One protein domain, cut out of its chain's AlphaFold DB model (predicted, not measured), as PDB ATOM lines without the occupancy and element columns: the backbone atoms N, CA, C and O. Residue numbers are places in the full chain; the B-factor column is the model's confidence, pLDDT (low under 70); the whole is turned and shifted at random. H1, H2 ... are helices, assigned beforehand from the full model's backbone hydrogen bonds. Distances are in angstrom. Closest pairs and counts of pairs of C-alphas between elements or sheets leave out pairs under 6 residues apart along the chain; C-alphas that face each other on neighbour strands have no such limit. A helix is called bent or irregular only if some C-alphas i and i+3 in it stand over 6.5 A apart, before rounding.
ATOM      1  N   LEU A  63     -42.512  -2.737  -1.976       84.88
ATOM      2  CA  LEU A  63     -43.402  -2.936  -3.106       84.88
ATOM      3  C   LEU A  63     -43.731  -1.569  -3.702       84.88
ATOM      4  O   LEU A  63     -43.882  -0.598  -2.963       84.88
ATOM      5  N   ASP A  64     -43.914  -1.521  -5.019       87.88
ATOM      6  CA  ASP A  64     -44.436  -0.335  -5.692       87.88
ATOM      7  C   ASP A  64     -45.662   0.235  -4.932       87.88
ATOM      8  O   ASP A  64     -46.617  -0.513  -4.669       87.88
ATOM      9  N   PRO A  65     -45.665   1.537  -4.569       91.62
ATOM     10  CA  PRO A  65     -46.726   2.135  -3.762       91.62
ATOM     11  C   PRO A  65     -48.130   1.944  -4.340       91.62
ATOM     12  O   PRO A  65     -49.091   1.781  -3.584       91.62
ATOM     13  N   LEU A  66     -48.271   1.951  -5.673       92.38
ATOM     14  CA  LEU A  66     -49.558   1.750  -6.342       92.38
ATOM     15  C   LEU A  66     -50.037   0.302  -6.220       92.38
ATOM     16  O   LEU A  66     -51.199   0.051  -5.888       92.38
ATOM     17  N   THR A  67     -49.140  -0.656  -6.422       92.75
ATOM     18  CA  THR A  67     -49.426  -2.081  -6.234       92.75
ATOM     19  C   THR A  67     -49.798  -2.370  -4.775       92.75
ATOM     20  O   THR A  67     -50.811  -3.022  -4.512       92.75
ATOM     21  N   ALA A  68     -49.051  -1.819  -3.813       93.38
ATOM     22  CA  ALA A  68     -49.338  -1.956  -2.385       93.38
ATOM     23  C   ALA A  68     -50.696  -1.346  -1.994       93.38
ATOM     24  O   ALA A  68     -51.466  -1.952  -1.245       93.38
ATOM     25  N   HIS A  69     -51.025  -0.159  -2.512       94.50
ATOM     26  CA  HIS A  69     -52.340   0.459  -2.316       94.50
ATOM     27  C   HIS A  69     -53.465  -0.388  -2.905       94.50
ATOM     28  O   HIS A  69     -54.463  -0.628  -2.230       94.50
ATOM     29  N   THR A  70     -53.270  -0.938  -4.100       95.25
ATOM     30  CA  THR A  70     -54.275  -1.791  -4.743       95.25
ATOM     31  C   THR A  70     -54.520  -3.079  -3.955       95.25
ATOM     32  O   THR A  70     -55.670  -3.476  -3.787       95.25
ATOM     33  N   ILE A  71     -53.482  -3.691  -3.375       95.44
ATOM     34  CA  ILE A  71     -53.643  -4.835  -2.458       95.44
ATOM     35  C   ILE A  71     -54.497  -4.442  -1.243       95.44
ATOM     36  O   ILE A  71     -55.415  -5.178  -0.875       95.44
ATOM     37  N   ARG A  72     -54.250  -3.267  -0.644       94.94
ATOM     38  CA  ARG A  72     -55.069  -2.761   0.474       94.94
ATOM     39  C   ARG A  72     -56.531  -2.566   0.065       94.94
ATOM     40  O   ARG A  72     -57.415  -2.942   0.832       94.94
ATOM     41  N   LEU A  73     -56.792  -2.035  -1.133       95.44
ATOM     42  CA  LEU A  73     -58.150  -1.894  -1.670       95.44
ATOM     43  C   LEU A  73     -58.831  -3.257  -1.863       95.44
ATOM     44  O   LEU A  73     -59.965  -3.443  -1.435       95.44
ATOM     45  N   VAL A  74     -58.137  -4.241  -2.439       95.81
ATOM     46  CA  VAL A  74     -58.678  -5.600  -2.615       95.81
ATOM     47  C   VAL A  74     -59.036  -6.231  -1.266       95.81
ATOM     48  O   VAL A  74     -60.115  -6.806  -1.111       95.81
ATOM     49  N   GLN A  75     -58.161  -6.100  -0.266       94.38
ATOM     50  CA  GLN A  75     -58.425  -6.594   1.088       94.38
ATOM     51  C   GLN A  75     -59.609  -5.870   1.743       94.38
ATOM     52  O   GLN A  75     -60.430  -6.510   2.403       94.38
ATOM     53  N   HIS A  76     -59.721  -4.552   1.556       94.88
ATOM     54  CA  HIS A  76     -60.858  -3.759   2.030       94.88
ATOM     55  C   HIS A  76     -62.169  -4.229   1.393       94.88
ATOM     56  O   HIS A  76     -63.096  -4.586   2.120       94.88
ATOM     57  N   ALA A  77     -62.213  -4.360   0.065       95.06
ATOM     58  CA  ALA A  77     -63.389  -4.831  -0.661       95.06
ATOM     59  C   ALA A  77     -63.873  -6.200  -0.159       95.06
ATOM     60  O   ALA A  77     -65.071  -6.407   0.035       95.06
ATOM     61  N   LYS A  78     -62.953  -7.138   0.108       93.94
ATOM     62  CA  LYS A  78     -63.295  -8.448   0.688       93.94
ATOM     63  C   LYS A  78     -63.899  -8.331   2.086       93.94
ATOM     64  O   LYS A  78     -64.916  -8.966   2.358       93.94
ATOM     65  N   LYS A  79     -63.305  -7.507   2.957       92.81
ATOM     66  CA  LYS A  79     -63.817  -7.271   4.316       92.81
ATOM     67  C   LYS A  79     -65.218  -6.663   4.289       92.81
ATOM     68  O   LYS A  79     -66.094  -7.154   4.992       92.81
ATOM     69  N   VAL A  80     -65.456  -5.651   3.454       92.00
ATOM     70  CA  VAL A  80     -66.777  -5.011   3.349       92.00
ATOM     71  C   VAL A  80     -67.818  -5.973   2.775       92.00
ATOM     72  O   VAL A  80     -68.918  -6.053   3.311       92.00
ATOM     73  N   ARG A  81     -67.473  -6.782   1.764       94.06
ATOM     74  CA  ARG A  81     -68.374  -7.833   1.251       94.06
ATOM     75  C   ARG A  81     -68.783  -8.830   2.333       94.06
ATOM     76  O   ARG A  81     -69.947  -9.210   2.393       94.06
ATOM     77  N   LEU A  82     -67.848  -9.229   3.196       92.44
ATOM     78  CA  LEU A  82     -68.150 -10.107   4.326       92.44
ATOM     79  C   LEU A  82     -69.103  -9.433   5.324       92.44
ATOM     80  O   LEU A  82     -70.062 -10.061   5.763       92.44
ATOM     81  N   LEU A  83     -68.888  -8.150   5.639       90.00
ATOM     82  CA  LEU A  83     -69.788  -7.386   6.512       90.00
ATOM     83  C   LEU A  83     -71.203  -7.282   5.928       90.00
ATOM     84  O   LEU A  83     -72.171  -7.520   6.645       90.00
ATOM     85  N   ILE A  84     -71.322  -6.978   4.632       90.25
ATOM     86  CA  ILE A  84     -72.605  -6.929   3.917       90.25
ATOM     87  C   ILE A  84     -73.307  -8.289   3.988       90.25
ATOM     88  O   ILE A  84     -74.474  -8.350   4.368       90.25
ATOM     89  N   SER A  85     -72.592  -9.376   3.682       90.69
ATOM     90  CA  SER A  85     -73.147 -10.734   3.732       90.69
ATOM     91  C   SER A  85     -73.664 -11.079   5.129       90.69
ATOM     92  O   SER A  85     -74.785 -11.559   5.262       90.69
ATOM     93  N   ASN A  86     -72.885 -10.789   6.175       88.38
ATOM     94  CA  ASN A  86     -73.271 -11.072   7.557       88.38
ATOM     95  C   ASN A  86     -74.514 -10.272   7.981       88.38
ATOM     96  O   ASN A  86     -75.406 -10.825   8.621       88.38
ATOM     97  N   LEU A  87     -74.606  -8.991   7.597       85.06
ATOM     98  CA  LEU A  87     -75.786  -8.162   7.874       85.06
ATOM     99  C   LEU A  87     -77.033  -8.654   7.137       85.06
ATOM    100  O   LEU A  87     -78.126  -8.643   7.698       85.06
ATOM    101  N   GLN A  88     -76.889  -9.094   5.889       86.06
ATOM    102  CA  GLN A  88     -78.006  -9.631   5.115       86.06
ATOM    103  C   GLN A  88     -78.543 -10.934   5.722       86.06
ATOM    104  O   GLN A  88     -79.761 -11.082   5.829       86.06
ATOM    105  N   THR A  89     -77.668 -11.844   6.165       85.00
ATOM    106  CA  THR A  89     -78.070 -13.071   6.875       85.00
ATOM    107  C   THR A  89     -78.748 -12.739   8.206       85.00
ATOM    108  O   THR A  89     -79.853 -13.218   8.456       85.00
ATOM    109  N   PRO A 107     -64.441  -0.350   8.099       84.31
ATOM    110  CA  PRO A 107     -63.158   0.338   8.028       84.31
ATOM    111  C   PRO A 107     -63.149   1.382   6.895       84.31
ATOM    112  O   PRO A 107     -63.759   1.144   5.845       84.31
ATOM    113  N   PRO A 108     -62.425   2.507   7.055       87.75
ATOM    114  CA  PRO A 108     -62.328   3.526   6.014       87.75
ATOM    115  C   PRO A 108     -61.640   2.981   4.757       87.75
ATOM    116  O   PRO A 108     -60.801   2.077   4.830       87.75
ATOM    117  N   ILE A 109     -61.992   3.545   3.597       88.81
ATOM    118  CA  ILE A 109     -61.361   3.196   2.319       88.81
ATOM    119  C   ILE A 109     -59.873   3.596   2.379       88.81
ATOM    120  O   ILE A 109     -59.567   4.729   2.749       88.81
ATOM    121  N   PRO A 110     -58.936   2.698   2.024       89.94
ATOM    122  CA  PRO A 110     -57.508   3.005   2.011       89.94
ATOM    123  C   PRO A 110     -57.134   4.168   1.080       89.94
ATOM    124  O   PRO A 110     -57.401   4.119  -0.121       89.94
ATOM    125  N   GLU A 111     -56.418   5.160   1.610       89.44
ATOM    126  CA  GLU A 111     -55.892   6.287   0.832       89.44
ATOM    127  C   GLU A 111     -54.536   5.960   0.170       89.44
ATOM    128  O   GLU A 111     -53.707   5.201   0.706       89.44
ATOM    129  N   TYR A 112     -54.321   6.525  -1.021       89.94
ATOM    130  CA  TYR A 112     -53.069   6.427  -1.766       89.94
ATOM    131  C   TYR A 112     -52.076   7.496  -1.296       89.94
ATOM    132  O   TYR A 112     -52.326   8.687  -1.441       89.94
ATOM    133  N   THR A 113     -50.927   7.068  -0.777       84.88
ATOM    134  CA  THR A 113     -49.879   7.950  -0.227       84.88
ATOM    135  C   THR A 113     -48.630   8.025  -1.111       84.88
ATOM    136  O   THR A 113     -47.584   8.487  -0.663       84.88
ATOM    137  N   GLY A 114     -48.698   7.505  -2.340       82.56
ATOM    138  CA  GLY A 114     -47.558   7.452  -3.255       82.56
ATOM    139  C   GLY A 114     -47.423   8.692  -4.152       82.56
ATOM    140  O   GLY A 114     -48.241   9.614  -4.089       82.56
ATOM    141  N   PRO A 115     -46.388   8.724  -5.009       83.56
ATOM    142  CA  PRO A 115     -46.170   9.815  -5.955       83.56
ATOM    143  C   PRO A 115     -47.306   9.920  -6.990       83.56
ATOM    144  O   PRO A 115     -47.980   8.936  -7.293       83.56
ATOM    145  N   PRO A 116     -47.526  11.103  -7.590       79.06
ATOM    146  CA  PRO A 116     -48.606  11.295  -8.551       79.06
ATOM    147  C   PRO A 116     -48.446  10.380  -9.774       79.06
ATOM    148  O   PRO A 116     -47.429  10.394 -10.461       79.06
ATOM    149  N   LEU A 117     -49.504   9.629 -10.099       75.88
ATOM    150  CA  LEU A 117     -49.512   8.641 -11.192       75.88
ATOM    151  C   LEU A 117     -49.407   9.247 -12.600       75.88
ATOM    152  O   LEU A 117     -49.182   8.531 -13.576       75.88
ATOM    153  N   LYS A 118     -49.642  10.554 -12.736       71.25
ATOM    154  CA  LYS A 118     -49.568  11.270 -14.010       71.25
ATOM    155  C   LYS A 118     -48.522  12.367 -13.915       71.25
ATOM    156  O   LYS A 118     -48.537  13.162 -12.981       71.25
ATOM    157  N   HIS A 119     -47.680  12.439 -14.940       67.06
ATOM    158  CA  HIS A 119     -46.753  13.545 -15.131       67.06
ATOM    159  C   HIS A 119     -47.516  14.868 -15.231       67.06
ATOM    160  O   HIS A 119     -48.582  14.935 -15.857       67.06
ATOM    161  N   ASN A 120     -46.948  15.917 -14.637       60.81
ATOM    162  CA  ASN A 120     -47.498  17.255 -14.751       60.81
ATOM    163  C   ASN A 120     -47.369  17.719 -16.211       60.81
ATOM    164  O   ASN A 120     -46.269  17.737 -16.766       60.81
ATOM    165  N   LYS A 121     -48.496  18.022 -16.859       62.44
ATOM    166  CA  LYS A 121     -48.501  18.469 -18.256       62.44
ATOM    167  C   LYS A 121     -48.193  19.961 -18.290       62.44
ATOM    168  O   LYS A 121     -48.928  20.750 -17.700       62.44
ATOM    169  N   TYR A 122     -47.142  20.352 -19.003       57.00
ATOM    170  CA  TYR A 122     -46.844  21.761 -19.243       57.00
ATOM    171  C   TYR A 122     -47.667  22.265 -20.437       57.00
ATOM    172  O   TYR A 122     -47.308  22.062 -21.596       57.00
ATOM    173  N   GLY A 123     -48.793  22.922 -20.147       65.00
ATOM    174  CA  GLY A 123     -49.670  23.517 -21.156       65.00
ATOM    175  C   GLY A 123     -50.559  22.509 -21.899       65.00
ATOM    176  O   GLY A 123     -50.901  21.444 -21.387       65.00
ATOM    177  N   ASP A 148     -26.701 -11.854  -1.680       82.56
ATOM    178  CA  ASP A 148     -26.487 -13.299  -1.648       82.56
ATOM    179  C   ASP A 148     -27.641 -14.046  -2.344       82.56
ATOM    180  O   ASP A 148     -28.756 -13.536  -2.493       82.56
ATOM    181  N   ASP A 149     -27.375 -15.285  -2.759       84.00
ATOM    182  CA  ASP A 149     -28.331 -16.112  -3.506       84.00
ATOM    183  C   ASP A 149     -29.633 -16.372  -2.725       84.00
ATOM    184  O   ASP A 149     -30.733 -16.320  -3.284       84.00
ATOM    185  N   VAL A 150     -29.537 -16.558  -1.402       85.31
ATOM    186  CA  VAL A 150     -30.706 -16.821  -0.552       85.31
ATOM    187  C   VAL A 150     -31.604 -15.587  -0.478       85.31
ATOM    188  O   VAL A 150     -32.828 -15.713  -0.606       85.31
ATOM    189  N   THR A 151     -31.029 -14.392  -0.320       84.75
ATOM    190  CA  THR A 151     -31.798 -13.139  -0.355       84.75
ATOM    191  C   THR A 151     -32.424 -12.901  -1.724       84.75
ATOM    192  O   THR A 151     -33.608 -12.565  -1.786       84.75
ATOM    193  N   CYS A 152     -31.695 -13.141  -2.819       86.38
ATOM    194  CA  CYS A 152     -32.246 -13.072  -4.176       86.38
ATOM    195  C   CYS A 152     -33.462 -13.990  -4.340       86.38
ATOM    196  O   CYS A 152     -34.515 -13.551  -4.807       86.38
ATOM    197  N   ARG A 153     -33.365 -15.248  -3.894       88.12
ATOM    198  CA  ARG A 153     -34.476 -16.204  -3.968       88.12
ATOM    199  C   ARG A 153     -35.691 -15.740  -3.162       88.12
ATOM    200  O   ARG A 153     -36.809 -15.763  -3.678       88.12
ATOM    201  N   ARG A 154     -35.483 -15.276  -1.927       87.81
ATOM    202  CA  ARG A 154     -36.565 -14.736  -1.081       87.81
ATOM    203  C   ARG A 154     -37.214 -13.501  -1.700       87.81
ATOM    204  O   ARG A 154     -38.428 -13.332  -1.598       87.81
ATOM    205  N   LEU A 155     -36.427 -12.654  -2.361       88.44
ATOM    206  CA  LEU A 155     -36.931 -11.473  -3.051       88.44
ATOM    207  C   LEU A 155     -37.858 -11.861  -4.204       88.44
ATOM    208  O   LEU A 155     -38.974 -11.354  -4.281       88.44
ATOM    209  N   VAL A 156     -37.435 -12.813  -5.039       91.25
ATOM    210  CA  VAL A 156     -38.248 -13.329  -6.149       91.25
ATOM    211  C   VAL A 156     -39.552 -13.940  -5.629       91.25
ATOM    212  O   VAL A 156     -40.625 -13.591  -6.123       91.25
ATOM    213  N   GLN A 157     -39.490 -14.768  -4.581       91.75
ATOM    214  CA  GLN A 157     -40.683 -15.341  -3.944       91.75
ATOM    215  C   GLN A 157     -41.640 -14.258  -3.432       91.75
ATOM    216  O   GLN A 157     -42.848 -14.327  -3.671       91.75
ATOM    217  N   ARG A 158     -41.111 -13.220  -2.772       90.94
ATOM    218  CA  ARG A 158     -41.905 -12.082  -2.293       90.94
ATOM    219  C   ARG A 158     -42.553 -11.316  -3.447       90.94
ATOM    220  O   ARG A 158     -43.718 -10.939  -3.330       90.94
ATOM    221  N   SER A 159     -41.848 -11.107  -4.558       92.06
ATOM    222  CA  SER A 159     -42.403 -10.461  -5.755       92.06
ATOM    223  C   SER A 159     -43.540 -11.280  -6.371       92.06
ATOM    224  O   SER A 159     -44.592 -10.724  -6.682       92.06
ATOM    225  N   VAL A 160     -43.379 -12.602  -6.486       94.75
ATOM    226  CA  VAL A 160     -44.438 -13.502  -6.976       94.75
ATOM    227  C   VAL A 160     -45.653 -13.469  -6.043       94.75
ATOM    228  O   VAL A 160     -46.786 -13.312  -6.506       94.75
ATOM    229  N   ALA A 161     -45.437 -13.530  -4.728       93.75
ATOM    230  CA  ALA A 161     -46.507 -13.416  -3.739       93.75
ATOM    231  C   ALA A 161     -47.237 -12.062  -3.823       93.75
ATOM    232  O   ALA A 161     -48.464 -12.017  -3.739       93.75
ATOM    233  N   ALA A 162     -46.513 -10.964  -4.055       93.38
ATOM    234  CA  ALA A 162     -47.111  -9.645  -4.245       93.38
ATOM    235  C   ALA A 162     -47.998  -9.582  -5.500       93.38
ATOM    236  O   ALA A 162     -49.079  -8.994  -5.452       93.38
ATOM    237  N   ILE A 163     -47.601 -10.234  -6.601       93.75
ATOM    238  CA  ILE A 163     -48.432 -10.344  -7.811       93.75
ATOM    239  C   ILE A 163     -49.723 -11.121  -7.512       93.75
ATOM    240  O   ILE A 163     -50.802 -10.693  -7.926       93.75
ATOM    241  N   PHE A 164     -49.646 -12.217  -6.753       95.00
ATOM    242  CA  PHE A 164     -50.829 -12.970  -6.320       95.00
ATOM    243  C   PHE A 164     -51.758 -12.157  -5.421       95.00
ATOM    244  O   PHE A 164     -52.968 -12.132  -5.652       95.00
ATOM    245  N   ALA A 165     -51.203 -11.437  -4.448       94.38
ATOM    246  CA  ALA A 165     -51.975 -10.535  -3.602       94.38
ATOM    247  C   ALA A 165     -52.654  -9.437  -4.439       94.38
ATOM    248  O   ALA A 165     -53.826  -9.129  -4.231       94.38
ATOM    249  N   HIS A 166     -51.957  -8.903  -5.447       93.94
ATOM    250  CA  HIS A 166     -52.499  -7.917  -6.382       93.94
ATOM    251  C   HIS A 166     -53.581  -8.497  -7.315       93.94
ATOM    252  O   HIS A 166     -54.450  -7.776  -7.802       93.94
ATOM    253  N   LEU A 167     -53.566  -9.807  -7.575       93.12
ATOM    254  CA  LEU A 167     -54.649 -10.527  -8.258       93.12
ATOM    255  C   LEU A 167     -55.838 -10.829  -7.332       93.12
ATOM    256  O   LEU A 167     -56.925 -11.129  -7.821       93.12
ATOM    257  N   GLY A 168     -55.647 -10.714  -6.017       93.00
ATOM    258  CA  GLY A 168     -56.659 -10.975  -5.004       93.00
ATOM    259  C   GLY A 168     -56.666 -12.401  -4.472       93.00
ATOM    260  O   GLY A 168     -57.696 -12.841  -3.970       93.00
ATOM    261  N   PHE A 169     -55.547 -13.118  -4.527       94.56
ATOM    262  CA  PHE A 169     -55.369 -14.350  -3.758       94.56
ATOM    263  C   PHE A 169     -54.897 -14.017  -2.340       94.56
ATOM    264  O   PHE A 169     -54.012 -13.182  -2.169       94.56
ATOM    265  N   ASP A 170     -55.480 -14.667  -1.332       89.94
ATOM    266  CA  ASP A 170     -55.073 -14.480   0.072       89.94
ATOM    267  C   ASP A 170     -54.054 -15.535   0.509       89.94
ATOM    268  O   ASP A 170     -53.112 -15.228   1.232       89.94
ATOM    269  N   ASN A 171     -54.231 -16.769   0.029       92.31
ATOM    270  CA  ASN A 171     -53.430 -17.927   0.405       92.31
ATOM    271  C   ASN A 171     -52.919 -18.637  -0.853       92.31
ATOM    272  O   ASN A 171     -53.614 -18.706  -1.869       92.31
ATOM    273  N   CYS A 172     -51.719 -19.201  -0.767       92.06
ATOM    274  CA  CYS A 172     -51.108 -20.008  -1.816       92.06
ATOM    275  C   CYS A 172     -50.275 -21.120  -1.168       92.06
ATOM    276  O   CYS A 172     -49.731 -20.926  -0.082       92.06
ATOM    277  N   ASN A 173     -50.165 -22.274  -1.828       94.75
ATOM    278  CA  ASN A 173     -49.267 -23.335  -1.376       94.75
ATOM    279  C   ASN A 173     -47.812 -22.922  -1.627       94.75
ATOM    280  O   ASN A 173     -47.493 -22.391  -2.691       94.75
ATOM    281  N   GLU A 174     -46.921 -23.244  -0.690       93.19
ATOM    282  CA  GLU A 174     -45.489 -22.940  -0.813       93.19
ATOM    283  C   GLU A 174     -44.890 -23.521  -2.102       93.19
ATOM    284  O   GLU A 174     -44.180 -22.825  -2.822       93.19
ATOM    285  N   SER A 175     -45.287 -24.741  -2.477       95.88
ATOM    286  CA  SER A 175     -44.844 -25.393  -3.716       95.88
ATOM    287  C   SER A 175     -45.201 -24.614  -4.986       95.88
ATOM    288  O   SER A 175     -44.437 -24.633  -5.953       95.88
ATOM    289  N   VAL A 176     -46.333 -23.903  -5.003       94.81
ATOM    290  CA  VAL A 176     -46.750 -23.068  -6.142       94.81
ATOM    291  C   VAL A 176     -45.891 -21.809  -6.212       94.81
ATOM    292  O   VAL A 176     -45.412 -21.464  -7.294       94.81
ATOM    293  N   LEU A 177     -45.653 -21.154  -5.069       94.25
ATOM    294  CA  LEU A 177     -44.768 -19.989  -4.996       94.25
ATOM    295  C   LEU A 177     -43.338 -20.343  -5.409       94.25
ATOM    296  O   LEU A 177     -42.742 -19.609  -6.195       94.25
ATOM    297  N   ASP A 178     -42.810 -21.474  -4.943       94.25
ATOM    298  CA  ASP A 178     -41.485 -21.961  -5.330       94.25
ATOM    299  C   ASP A 178     -41.403 -22.243  -6.830       94.25
ATOM    300  O   ASP A 178     -40.506 -21.743  -7.505       94.25
ATOM    301  N   THR A 179     -42.371 -22.982  -7.380       96.62
ATOM    302  CA  THR A 179     -42.377 -23.338  -8.807       96.62
ATOM    303  C   THR A 179     -42.403 -22.091  -9.691       96.62
ATOM    304  O   THR A 179     -41.614 -21.975 -10.627       96.62
ATOM    305  N   LEU A 180     -43.269 -21.123  -9.379       96.62
ATOM    306  CA  LEU A 180     -43.360 -19.875 -10.142       96.62
ATOM    307  C   LEU A 180     -42.131 -18.985  -9.964       96.62
ATOM    308  O   LEU A 180     -41.722 -18.323 -10.916       96.62
ATOM    309  N   SER A 181     -41.506 -19.006  -8.786       95.44
ATOM    310  CA  SER A 181     -40.239 -18.309  -8.553       95.44
ATOM    311  C   SER A 181     -39.107 -18.913  -9.385       95.44
ATOM    312  O   SER A 181     -38.333 -18.166  -9.977       95.44
ATOM    313  N   CYS A 182     -39.044 -20.244  -9.505       94.88
ATOM    314  CA  CYS A 182     -38.088 -20.928 -10.380       94.88
ATOM    315  C   CYS A 182     -38.319 -20.585 -11.859       94.88
ATOM    316  O   CYS A 182     -37.364 -20.287 -12.570       94.88
ATOM    317  N   ILE A 183     -39.578 -20.568 -12.315       96.62
ATOM    318  CA  ILE A 183     -39.923 -20.169 -13.691       96.62
ATOM    319  C   ILE A 183     -39.497 -18.720 -13.959       96.62
ATOM    320  O   ILE A 183     -38.925 -18.426 -15.006       96.62
ATOM    321  N   LEU A 184     -39.747 -17.812 -13.013       95.44
ATOM    322  CA  LEU A 184     -39.350 -16.411 -13.137       95.44
ATOM    323  C   LEU A 184     -37.822 -16.245 -13.152       95.44
ATOM    324  O   LEU A 184     -37.297 -15.441 -13.918       95.44
ATOM    325  N   HIS A 185     -37.105 -17.016 -12.338       93.44
ATOM    326  CA  HIS A 185     -35.646 -17.032 -12.344       93.44
ATOM    327  C   HIS A 185     -35.084 -17.482 -13.703       93.44
ATOM    328  O   HIS A 185     -34.240 -16.792 -14.274       93.44
ATOM    329  N   GLU A 186     -35.611 -18.576 -14.257       95.12
ATOM    330  CA  GLU A 186     -35.239 -19.067 -15.589       95.12
ATOM    331  C   GLU A 186     -35.540 -18.026 -16.681       95.12
ATOM    332  O   GLU A 186     -34.703 -17.756 -17.542       95.12
ATOM    333  N   PHE A 187     -36.694 -17.358 -16.600       95.56
ATOM    334  CA  PHE A 187     -37.036 -16.261 -17.506       95.56
ATOM    335  C   PHE A 187     -35.998 -15.126 -17.462       95.56
ATOM    336  O   PHE A 187     -35.590 -14.633 -18.513       95.56
ATOM    337  N   TYR A 188     -35.529 -14.725 -16.274       94.38
ATOM    338  CA  TYR A 188     -34.494 -13.693 -16.154       94.38
ATOM    339  C   TYR A 188     -33.150 -14.128 -16.741       94.38
ATOM    340  O   TYR A 188     -32.489 -13.318 -17.399       94.38
ATOM    341  N   ILE A 189     -32.745 -15.387 -16.548       94.25
ATOM    342  CA  ILE A 189     -31.524 -15.929 -17.161       94.25
ATOM    343  C   ILE A 189     -31.630 -15.849 -18.684       94.25
ATOM    344  O   ILE A 189     -30.724 -15.331 -19.340       94.25
ATOM    345  N   GLN A 190     -32.750 -16.294 -19.253       95.75
ATOM    346  CA  GLN A 190     -32.967 -16.244 -20.698       95.75
ATOM    347  C   GLN A 190     -32.958 -14.800 -21.208       95.75
ATOM    348  O   GLN A 190     -32.203 -14.478 -22.124       95.75
ATOM    349  N   PHE A 191     -33.710 -13.907 -20.563       95.44
ATOM    350  CA  PHE A 191     -33.780 -12.496 -20.944       95.44
ATOM    351  C   PHE A 191     -32.405 -11.822 -20.934       95.44
ATOM    352  O   PHE A 191     -32.016 -11.168 -21.903       95.44
ATOM    353  N   THR A 192     -31.634 -12.009 -19.862       94.75
ATOM    354  CA  THR A 192     -30.296 -11.412 -19.733       94.75
ATOM    355  C   THR A 192     -29.282 -12.028 -20.696       94.75
ATOM    356  O   THR A 192     -28.435 -11.307 -21.222       94.75
ATOM    357  N   THR A 193     -29.397 -13.322 -21.004       94.62
ATOM    358  CA  THR A 193     -28.550 -14.006 -21.995       94.62
ATOM    359  C   THR A 193     -28.819 -13.501 -23.414       94.62
ATOM    360  O   THR A 193     -27.875 -13.203 -24.155       94.62
ATOM    361  N   HIS A 194     -30.091 -13.339 -23.787       94.38
ATOM    362  CA  HIS A 194     -30.482 -12.733 -25.061       94.38
ATOM    363  C   HIS A 194     -30.006 -11.284 -25.156       94.38
ATOM    364  O   HIS A 194     -29.377 -10.903 -26.142       94.38
ATOM    365  N   LEU A 195     -30.205 -10.493 -24.098       94.06
ATOM    366  CA  LEU A 195     -29.731  -9.112 -24.049       94.06
ATOM    367  C   LEU A 195     -28.211  -9.023 -24.202       94.06
ATOM    368  O   LEU A 195     -27.719  -8.195 -24.966       94.06
ATOM    369  N   ARG A 196     -27.463  -9.900 -23.526       92.19
ATOM    370  CA  ARG A 196     -26.007  -9.964 -23.655       92.19
ATOM    371  C   ARG A 196     -25.583 -10.266 -25.088       92.19
ATOM    372  O   ARG A 196     -24.749  -9.553 -25.638       92.19
ATOM    373  N   SER A 197     -26.197 -11.278 -25.689       91.00
ATOM    374  CA  SER A 197     -25.914 -11.688 -27.066       91.00
ATOM    375  C   SER A 197     -26.237 -10.571 -28.065       91.00
ATOM    376  O   SER A 197     -25.461 -10.327 -28.989       91.00
ATOM    377  N   ALA A 198     -27.333  -9.839 -27.853       92.00
ATOM    378  CA  ALA A 198     -27.719  -8.697 -28.676       92.00
ATOM    379  C   ALA A 198     -26.729  -7.523 -28.544       92.00
ATOM    380  O   ALA A 198     -26.330  -6.936 -29.553       92.00
ATOM    381  N   VAL A 199     -26.276  -7.211 -27.321       91.56
ATOM    382  CA  VAL A 199     -25.230  -6.201 -27.072       91.56
ATOM    383  C   VAL A 199     -23.931  -6.585 -27.779       91.56
ATOM    384  O   VAL A 199     -23.377  -5.770 -28.516       91.56
ATOM    385  N   ASP A 200     -23.462  -7.820 -27.595       90.38
ATOM    386  CA  ASP A 200     -22.209  -8.294 -28.190       90.38
ATOM    387  C   ASP A 200     -22.286  -8.306 -29.719       90.38
ATOM    388  O   ASP A 200     -21.370  -7.836 -30.395       90.38
ATOM    389  N   SER A 201     -23.417  -8.747 -30.278       88.06
ATOM    390  CA  SER A 201     -23.654  -8.713 -31.721       88.06
ATOM    391  C   SER A 201     -23.648  -7.285 -32.272       88.06
ATOM    392  O   SER A 201     -23.009  -7.029 -33.293       88.06
ATOM    393  N   LYS A 202     -24.279  -6.326 -31.580       88.94
ATOM    394  CA  LYS A 202     -24.255  -4.909 -31.976       88.94
ATOM    395  C   LYS A 202     -22.844  -4.322 -31.916       88.94
ATOM    396  O   LYS A 202     -22.493  -3.527 -32.781       88.94
ATOM    397  N   LEU A 203     -22.042  -4.698 -30.921       88.06
ATOM    398  CA  LEU A 203     -20.652  -4.248 -30.804       88.06
ATOM    399  C   LEU A 203     -19.753  -4.841 -31.898       88.06
ATOM    400  O   LEU A 203     -18.856  -4.153 -32.375       88.06
ATOM    401  N   LEU A 204     -20.002  -6.086 -32.310       88.31
ATOM    402  CA  LEU A 204     -19.251  -6.762 -33.372       88.31
ATOM    403  C   LEU A 204     -19.617  -6.255 -34.775       88.31
ATOM    404  O   LEU A 204     -18.728  -6.035 -35.593       88.31
ATOM    405  N   HIS A 205     -20.909  -6.064 -35.056       86.00
ATOM    406  CA  HIS A 205     -21.410  -5.738 -36.399       86.00
ATOM    407  C   HIS A 205     -21.740  -4.248 -36.594       86.00
ATOM    408  O   HIS A 205     -22.042  -3.816 -37.704       86.00
ATOM    409  N   GLY A 206     -21.718  -3.447 -35.526       81.75
ATOM    410  CA  GLY A 206     -22.027  -2.013 -35.549       81.75
ATOM    411  C   GLY A 206     -23.520  -1.668 -35.618       81.75
ATOM    412  O   GLY A 206     -23.882  -0.504 -35.441       81.75
ATOM    413  N   HIS A 207     -24.413  -2.641 -35.832       81.00
ATOM    414  CA  HIS A 207     -25.863  -2.436 -35.851       81.00
ATOM    415  C   HIS A 207     -26.628  -3.647 -35.298       81.00
ATOM    416  O   HIS A 207     -26.149  -4.774 -35.350       81.00
ATOM    417  N   ALA A 208     -27.850  -3.415 -34.804       78.31
ATOM    418  CA  ALA A 208     -28.721  -4.455 -34.241       78.31
ATOM    419  C   ALA A 208     -29.905  -4.839 -35.154       78.31
ATOM    420  O   ALA A 208     -30.556  -5.849 -34.929       78.31
ATOM    421  N   GLY A 209     -30.219  -4.040 -36.185       82.50
ATOM    422  CA  GLY A 209     -31.394  -4.265 -37.047       82.50
ATOM    423  C   GLY A 209     -32.745  -3.906 -36.406       82.50
ATOM    424  O   GLY A 209     -33.756  -3.889 -37.099       82.50
ATOM    425  N   PHE A 210     -32.752  -3.551 -35.119       87.75
ATOM    426  CA  PHE A 210     -33.902  -3.047 -34.370       87.75
ATOM    427  C   PHE A 210     -33.653  -1.612 -33.873       87.75
ATOM    428  O   PHE A 210     -32.491  -1.212 -33.738       87.75
ATOM    429  N   PRO A 211     -34.716  -0.837 -33.573       86.25
ATOM    430  CA  PRO A 211     -34.586   0.506 -33.001       86.25
ATOM    431  C   PRO A 211     -33.837   0.519 -31.662       86.25
ATOM    432  O   PRO A 211     -33.069   1.440 -31.390       86.25
ATOM    433  N   ASP A 212     -34.046  -0.517 -30.848       88.12
ATOM    434  CA  ASP A 212     -33.394  -0.721 -29.559       88.12
ATOM    435  C   ASP A 212     -33.120  -2.216 -29.320       88.12
ATOM    436  O   ASP A 212     -33.791  -3.088 -29.872       88.12
ATOM    437  N   LEU A 213     -32.129  -2.503 -28.478       91.44
ATOM    438  CA  LEU A 213     -31.767  -3.849 -28.042       91.44
ATOM    439  C   LEU A 213     -32.880  -4.493 -27.212       91.44
ATOM    440  O   LEU A 213     -33.096  -5.695 -27.322       91.44
ATOM    441  N   ILE A 214     -33.613  -3.711 -26.413       92.69
ATOM    442  CA  ILE A 214     -34.751  -4.240 -25.650       92.69
ATOM    443  C   ILE A 214     -35.858  -4.706 -26.600       92.69
ATOM    444  O   ILE A 214     -36.387  -5.800 -26.424       92.69
ATOM    445  N   GLU A 215     -36.151  -3.934 -27.651       92.56
ATOM    446  CA  GLU A 215     -37.133  -4.316 -28.675       92.56
ATOM    447  C   GLU A 215     -36.721  -5.612 -29.388       92.56
ATOM    448  O   GLU A 215     -37.540  -6.514 -29.565       92.56
ATOM    449  N   GLN A 216     -35.434  -5.748 -29.727       93.00
ATOM    450  CA  GLN A 216     -34.893  -6.983 -30.295       93.00
ATOM    451  C   GLN A 216     -35.137  -8.185 -29.368       93.00
ATOM    452  O   GLN A 216     -35.702  -9.188 -29.802       93.00
ATOM    453  N   VAL A 217     -34.754  -8.083 -28.092       94.81
ATOM    454  CA  VAL A 217     -34.903  -9.178 -27.117       94.81
ATOM    455  C   VAL A 217     -36.374  -9.544 -26.910       94.81
ATOM    456  O   VAL A 217     -36.711 -10.726 -26.866       94.81
ATOM    457  N   PHE A 218     -37.272  -8.559 -26.846       94.00
ATOM    458  CA  PHE A 218     -38.714  -8.798 -26.739       94.00
ATOM    459  C   PHE A 218     -39.254  -9.605 -27.931       94.00
ATOM    460  O   PHE A 218     -40.034 -10.547 -27.745       94.00
ATOM    461  N   HIS A 219     -38.797  -9.298 -29.146       92.75
ATOM    462  CA  HIS A 219     -39.160 -10.050 -30.347       92.75
ATOM    463  C   HIS A 219     -38.540 -11.453 -30.395       92.75
ATOM    464  O   HIS A 219     -39.212 -12.408 -30.809       92.75
ATOM    465  N   GLU A 220     -37.288 -11.606 -29.967       92.94
ATOM    466  CA  GLU A 220     -36.607 -12.902 -29.879       92.94
ATOM    467  C   GLU A 220     -37.306 -13.834 -28.884       92.94
ATOM    468  O   GLU A 220     -37.606 -14.980 -29.221       92.94
ATOM    469  N   MET A 221     -37.681 -13.306 -27.715       93.50
ATOM    470  CA  MET A 221     -38.401 -14.025 -26.659       93.50
ATOM    471  C   MET A 221     -39.912 -14.163 -26.903       93.50
ATOM    472  O   MET A 221     -40.627 -14.678 -26.046       93.50
ATOM    473  N   LYS A 222     -40.421 -13.718 -28.061       92.00
ATOM    474  CA  LYS A 222     -41.849 -13.800 -28.441       92.00
ATOM    475  C   LYS A 222     -42.804 -13.062 -27.490       92.00
ATOM    476  O   LYS A 222     -43.978 -13.407 -27.407       92.00
ATOM    477  N   LEU A 223     -42.324 -12.008 -26.831       88.94
ATOM    478  CA  LEU A 223     -43.125 -11.130 -25.966       88.94
ATOM    479  C   LEU A 223     -43.890 -10.051 -26.760       88.94
ATOM    480  O   LEU A 223     -44.815  -9.420 -26.243       88.94
ATOM    481  N   GLY A 224     -43.532  -9.861 -28.033       90.25
ATOM    482  CA  GLY A 224     -44.093  -8.831 -28.907       90.25
ATOM    483  C   GLY A 224     -43.240  -7.567 -28.886       90.25
ATOM    484  O   GLY A 224     -42.022  -7.670 -28.831       90.25
ATOM    485  N   SER A 225     -43.879  -6.398 -28.946       90.25
ATOM    486  CA  SER A 225     -43.189  -5.106 -28.848       90.25
ATOM    487  C   SER A 225     -43.114  -4.635 -27.397       90.25
ATOM    488  O   SER A 225     -43.972  -4.980 -26.578       90.25
ATOM    489  N   VAL A 226     -42.139  -3.783 -27.076       89.31
ATOM    490  CA  VAL A 226     -42.026  -3.132 -25.762       89.31
ATOM    491  C   VAL A 226     -43.275  -2.308 -25.419       89.31
ATOM    492  O   VAL A 226     -43.593  -2.127 -24.242       89.31
ATOM    493  N   THR A 227     -44.062  -1.875 -26.411       89.62
ATOM    494  CA  THR A 227     -45.347  -1.192 -26.173       89.62
ATOM    495  C   THR A 227     -46.337  -2.048 -25.383       89.62
ATOM    496  O   THR A 227     -47.073  -1.507 -24.562       89.62
ATOM    497  N   ASN A 228     -46.297  -3.378 -25.530       90.81
ATOM    498  CA  ASN A 228     -47.161  -4.292 -24.778       90.81
ATOM    499  C   ASN A 228     -46.950  -4.163 -23.263       90.81
ATOM    500  O   ASN A 228     -47.892  -4.324 -22.488       90.81
ATOM    501  N   LEU A 229     -45.724  -3.849 -22.827       90.69
ATOM    502  CA  LEU A 229     -45.424  -3.609 -21.416       90.69
ATOM    503  C   LEU A 229     -46.088  -2.318 -20.919       90.69
ATOM    504  O   LEU A 229     -46.606  -2.276 -19.802       90.69
ATOM    505  N   ASN A 230     -46.110  -1.276 -21.755       89.75
ATOM    506  CA  ASN A 230     -46.816  -0.037 -21.445       89.75
ATOM    507  C   ASN A 230     -48.326  -0.276 -21.338       89.75
ATOM    508  O   ASN A 230     -48.931   0.108 -20.336       89.75
ATOM    509  N   ASP A 231     -48.908  -0.974 -22.314       91.94
ATOM    510  CA  ASP A 231     -50.332  -1.308 -22.334       91.94
ATOM    511  C   ASP A 231     -50.725  -2.165 -21.125       91.94
ATOM    512  O   ASP A 231     -51.736  -1.898 -20.462       91.94
ATOM    513  N   TYR A 232     -49.886  -3.148 -20.778       92.44
ATOM    514  CA  TYR A 232     -50.037  -3.939 -19.562       92.44
ATOM    515  C   TYR A 232     -50.050  -3.044 -18.322       92.44
ATOM    516  O   TYR A 232     -50.967  -3.150 -17.514       92.44
ATOM    517  N   TYR A 233     -49.090  -2.131 -18.170       91.44
ATOM    518  CA  TYR A 233     -49.030  -1.256 -16.999       91.44
ATOM    519  C   TYR A 233     -50.261  -0.338 -16.893       91.44
ATOM    520  O   TYR A 233     -50.880  -0.234 -15.828       91.44
ATOM    521  N   GLN A 234     -50.678   0.276 -18.005       91.12
ATOM    522  CA  GLN A 234     -51.868   1.131 -18.049       91.12
ATOM    523  C   GLN A 234     -53.140   0.357 -17.687       91.12
ATOM    524  O   GLN A 234     -53.938   0.806 -16.863       91.12
ATOM    525  N   SER A 235     -53.331  -0.818 -18.283       92.94
ATOM    526  CA  SER A 235     -54.535  -1.623 -18.094       92.94
ATOM    527  C   SER A 235     -54.545  -2.346 -16.744       92.94
ATOM    528  O   SER A 235     -55.470  -2.196 -15.942       92.94
ATOM    529  N   ARG A 236     -53.495  -3.119 -16.461       92.50
ATOM    530  CA  ARG A 236     -53.454  -4.051 -15.332       92.50
ATOM    531  C   ARG A 236     -53.101  -3.392 -14.009       92.50
ATOM    532  O   ARG A 236     -53.553  -3.894 -12.986       92.50
ATOM    533  N   ILE A 237     -52.305  -2.325 -14.006       92.31
ATOM    534  CA  ILE A 237     -51.897  -1.659 -12.763       92.31
ATOM    535  C   ILE A 237     -52.762  -0.417 -12.542       92.31
ATOM    536  O   ILE A 237     -53.542  -0.367 -11.593       92.31
ATOM    537  N   ILE A 238     -52.710   0.558 -13.456       92.00
ATOM    538  CA  ILE A 238     -53.383   1.853 -13.262       92.00
ATOM    539  C   ILE A 238     -54.909   1.722 -13.309       92.00
ATOM    540  O   ILE A 238     -55.598   2.174 -12.391       92.00
ATOM    541  N   ASN A 239     -55.465   1.154 -14.383       93.25
ATOM    542  CA  ASN A 239     -56.920   1.080 -14.536       93.25
ATOM    543  C   ASN A 239     -57.541   0.107 -13.531       93.25
ATOM    544  O   ASN A 239     -58.601   0.397 -12.982       93.25
ATOM    545  N   TYR A 240     -56.868  -1.006 -13.236       94.25
ATOM    546  CA  TYR A 240     -57.315  -1.937 -12.204       94.25
ATOM    547  C   TYR A 240     -57.406  -1.279 -10.822       94.25
ATOM    548  O   TYR A 240     -58.432  -1.427 -10.161       94.25
ATOM    549  N   SER A 241     -56.391  -0.505 -10.421       93.19
ATOM    550  CA  SER A 241     -56.396   0.229  -9.151       93.19
ATOM    551  C   SER A 241     -57.597   1.177  -9.042       93.19
ATOM    552  O   SER A 241     -58.380   1.084  -8.097       93.19
ATOM    553  N   LYS A 242     -57.836   1.999 -10.075       93.25
ATOM    554  CA  LYS A 242     -58.995   2.912 -10.134       93.25
ATOM    555  C   LYS A 242     -60.333   2.178 -10.080       93.25
ATOM    556  O   LYS A 242     -61.251   2.594  -9.380       93.25
ATOM    557  N   ASN A 243     -60.452   1.080 -10.823       95.19
ATOM    558  CA  ASN A 243     -61.669   0.271 -10.830       95.19
ATOM    559  C   ASN A 243     -61.922  -0.356  -9.453       95.19
ATOM    560  O   ASN A 243     -63.068  -0.448  -9.011       95.19
ATOM    561  N   MET A 244     -60.862  -0.777  -8.760       94.88
ATOM    562  CA  MET A 244     -60.964  -1.318  -7.410       94.88
ATOM    563  C   MET A 244     -61.371  -0.245  -6.395       94.88
ATOM    564  O   MET A 244     -62.197  -0.520  -5.528       94.88
ATOM    565  N   GLU A 245     -60.869   0.982  -6.526       94.25
ATOM    566  CA  GLU A 245     -61.289   2.111  -5.691       94.25
ATOM    567  C   GLU A 245     -62.789   2.394  -5.851       94.25
ATOM    568  O   GLU A 245     -63.523   2.440  -4.863       94.25
ATOM    569  N   HIS A 246     -63.272   2.466  -7.095       94.94
ATOM    570  CA  HIS A 246     -64.700   2.617  -7.381       94.94
ATOM    571  C   HIS A 246     -65.526   1.456  -6.806       94.94
ATOM    572  O   HIS A 246     -66.598   1.661  -6.241       94.94
ATOM    573  N   THR A 247     -65.007   0.228  -6.889       94.94
ATOM    574  CA  THR A 247     -65.648  -0.950  -6.289       94.94
ATOM    575  C   THR A 247     -65.754  -0.808  -4.767       94.94
ATOM    576  O   THR A 247     -66.805  -1.098  -4.200       94.94
ATOM    577  N   CYS A 248     -64.706  -0.325  -4.092       94.19
ATOM    578  CA  CYS A 248     -64.737  -0.081  -2.646       94.19
ATOM    579  C   CYS A 248     -65.762   1.000  -2.277       94.19
ATOM    580  O   CYS A 248     -66.509   0.823  -1.318       94.19
ATOM    581  N   GLN A 249     -65.851   2.081  -3.059       94.44
ATOM    582  CA  GLN A 249     -66.849   3.139  -2.858       94.44
ATOM    583  C   GLN A 249     -68.280   2.609  -3.001       94.44
ATOM    584  O   GLN A 249     -69.129   2.898  -2.162       94.44
ATOM    585  N   GLN A 250     -68.547   1.789  -4.021       94.62
ATOM    586  CA  GLN A 250     -69.859   1.166  -4.216       94.62
ATOM    587  C   GLN A 250     -70.237   0.232  -3.062       94.62
ATOM    588  O   GLN A 250     -71.362   0.299  -2.573       94.62
ATOM    589  N   LEU A 251     -69.298  -0.600  -2.603       93.38
ATOM    590  CA  LEU A 251     -69.520  -1.506  -1.473       93.38
ATOM    591  C   LEU A 251     -69.798  -0.737  -0.176       93.38
ATOM    592  O   LEU A 251     -70.682  -1.115   0.584       93.38
ATOM    593  N   MET A 252     -69.088   0.366   0.067       91.00
ATOM    594  CA  MET A 252     -69.353   1.224   1.226       91.00
ATOM    595  C   MET A 252     -70.743   1.865   1.158       91.00
ATOM    596  O   MET A 252     -71.474   1.827   2.141       91.00
ATOM    597  N   GLN A 253     -71.157   2.375  -0.008       91.12
ATOM    598  CA  GLN A 253     -72.507   2.921  -0.195       91.12
ATOM    599  C   GLN A 253     -73.602   1.861  -0.009       91.12
ATOM    600  O   GLN A 253     -74.679   2.159   0.502       91.12
ATOM    601  N   GLU A 254     -73.364   0.625  -0.452       89.75
ATOM    602  CA  GLU A 254     -74.281  -0.495  -0.223       89.75
ATOM    603  C   GLU A 254     -74.396  -0.820   1.268       89.75
ATOM    604  O   GLU A 254     -75.504  -0.946   1.792       89.75
ATOM    605  N   TYR A 255     -73.261  -0.885   1.961       87.25
ATOM    606  CA  TYR A 255     -73.204  -1.106   3.399       87.25
ATOM    607  C   TYR A 255     -73.960  -0.011   4.180       87.25
ATOM    608  O   TYR A 255     -74.799  -0.323   5.023       87.25
ATOM    609  N   GLU A 256     -73.756   1.265   3.839       87.06
ATOM    610  CA  GLU A 256     -74.470   2.398   4.447       87.06
ATOM    611  C   GLU A 256     -75.989   2.334   4.222       87.06
ATOM    612  O   GLU A 256     -76.761   2.621   5.137       87.06
ATOM    613  N   LYS A 257     -76.443   1.916   3.032       86.38
ATOM    614  CA  LYS A 257     -77.878   1.741   2.742       86.38
ATOM    615  C   LYS A 257     -78.520   0.656   3.601       86.38
ATOM    616  O   LYS A 257     -79.671   0.811   3.988       86.38
ATOM    617  N   LEU A 258     -77.796  -0.425   3.895       80.31
ATOM    618  CA  LEU A 258     -78.285  -1.505   4.758       80.31
ATOM    619  C   LEU A 258     -78.356  -1.096   6.235       80.31
ATOM    620  O   LEU A 258     -79.133  -1.687   6.983       80.31
TER     621      LEU A 258
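AT A GLANCE: This is residues 63 to 89, 107 to 123 and 148 to 258 of the 274 residues of a protein of Mytilus coruscus (UniProt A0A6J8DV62). Two long helices, H3 and H5, make the sides of an open, V-like frame with short H4 and its links at the narrow end; toward the wide end H2 crosses from H3 to the first part of H1, which runs side by side with H5. Residues 118 to 123 stick out from this frame. The printed part has 155 residues with five named helices, H1 to H5 in chain order, and no named strand; the class is all helix, and the helix packing is mostly crossed. The whole is loose, with a radius of gyration of the C-alphas of 20.8 A, and its outline is flat, 70 by 51 by 27 A.

HOW THE PARTS SIT: H3, residues 174 to 205, touches H2, residues 149 to 167, at 71 degrees, only just about perpendicular. Their closest C-alphas are those of Gln 157 and Ser 181, 5.5 A apart; H2 touches H3 with residues 153 to 161 alone, and H3 touches H2 with residues 177 to 185 alone. With residues 191 to 199 alone, H3 touches H4, residues 213 to 220, at a steep tilt of 62 degrees, opposite ways; the closest C-alphas are those of Leu 195 and Val 217, 6.0 A apart. H2 also touches H1, residues 65 to 89, at a steep tilt of 46 degrees, the same way, with the C-alphas of Ile 71 and His 166 closest at 5.1 A. H1 touches H5, residues 227 to 258, at a shallow tilt of 31 degrees, the same way, with 27 pairs of C-alphas within 8 A; the closest are those of Thr 70 and Ser 241, 5.3 A apart. H2 and H5 are near each other, while H3 and H5 are apart, and so are H4 and H5. In H1, H2, H3 and H4 every O i to N i+4 pair is within hydrogen-bond range; in H5, 25 of 28 are.

IN THESE COORDINATES: H3 is 46.3 A from first to last C-alpha, beginning at C-alpha 174 (-45.489, -22.940, -0.813). H5 is 45.2 A long and ends at C-alpha 258 (-78.285, -1.505, 4.758); it is neither bent nor irregular, but only just: C-alphas 236 and 239 are 6.2 A apart. H1 begins at C-alpha 65 (-46.726, 2.135, -3.762) and is 36.4 A long. H2 is 27.3 A long and H4 10.4 A.

THE WHOLE: The C-alphas farthest apart are those of Thr 89 and His 205, 71.7 A. Residues 90 to 106 and 124 to 147 are not printed; the C-alpha gaps are 20.1 A from 89 to 107 and 47.7 A from 123 to 148. Both cuts fall in the link from H1 to H2, and residues 107 to 123 hold no named element. The links H2 to H3, H3 to H4 and H4 to H5 are short. The mean pLDDT of the printed part is 90.0, and residues 119 to 123 are under 70.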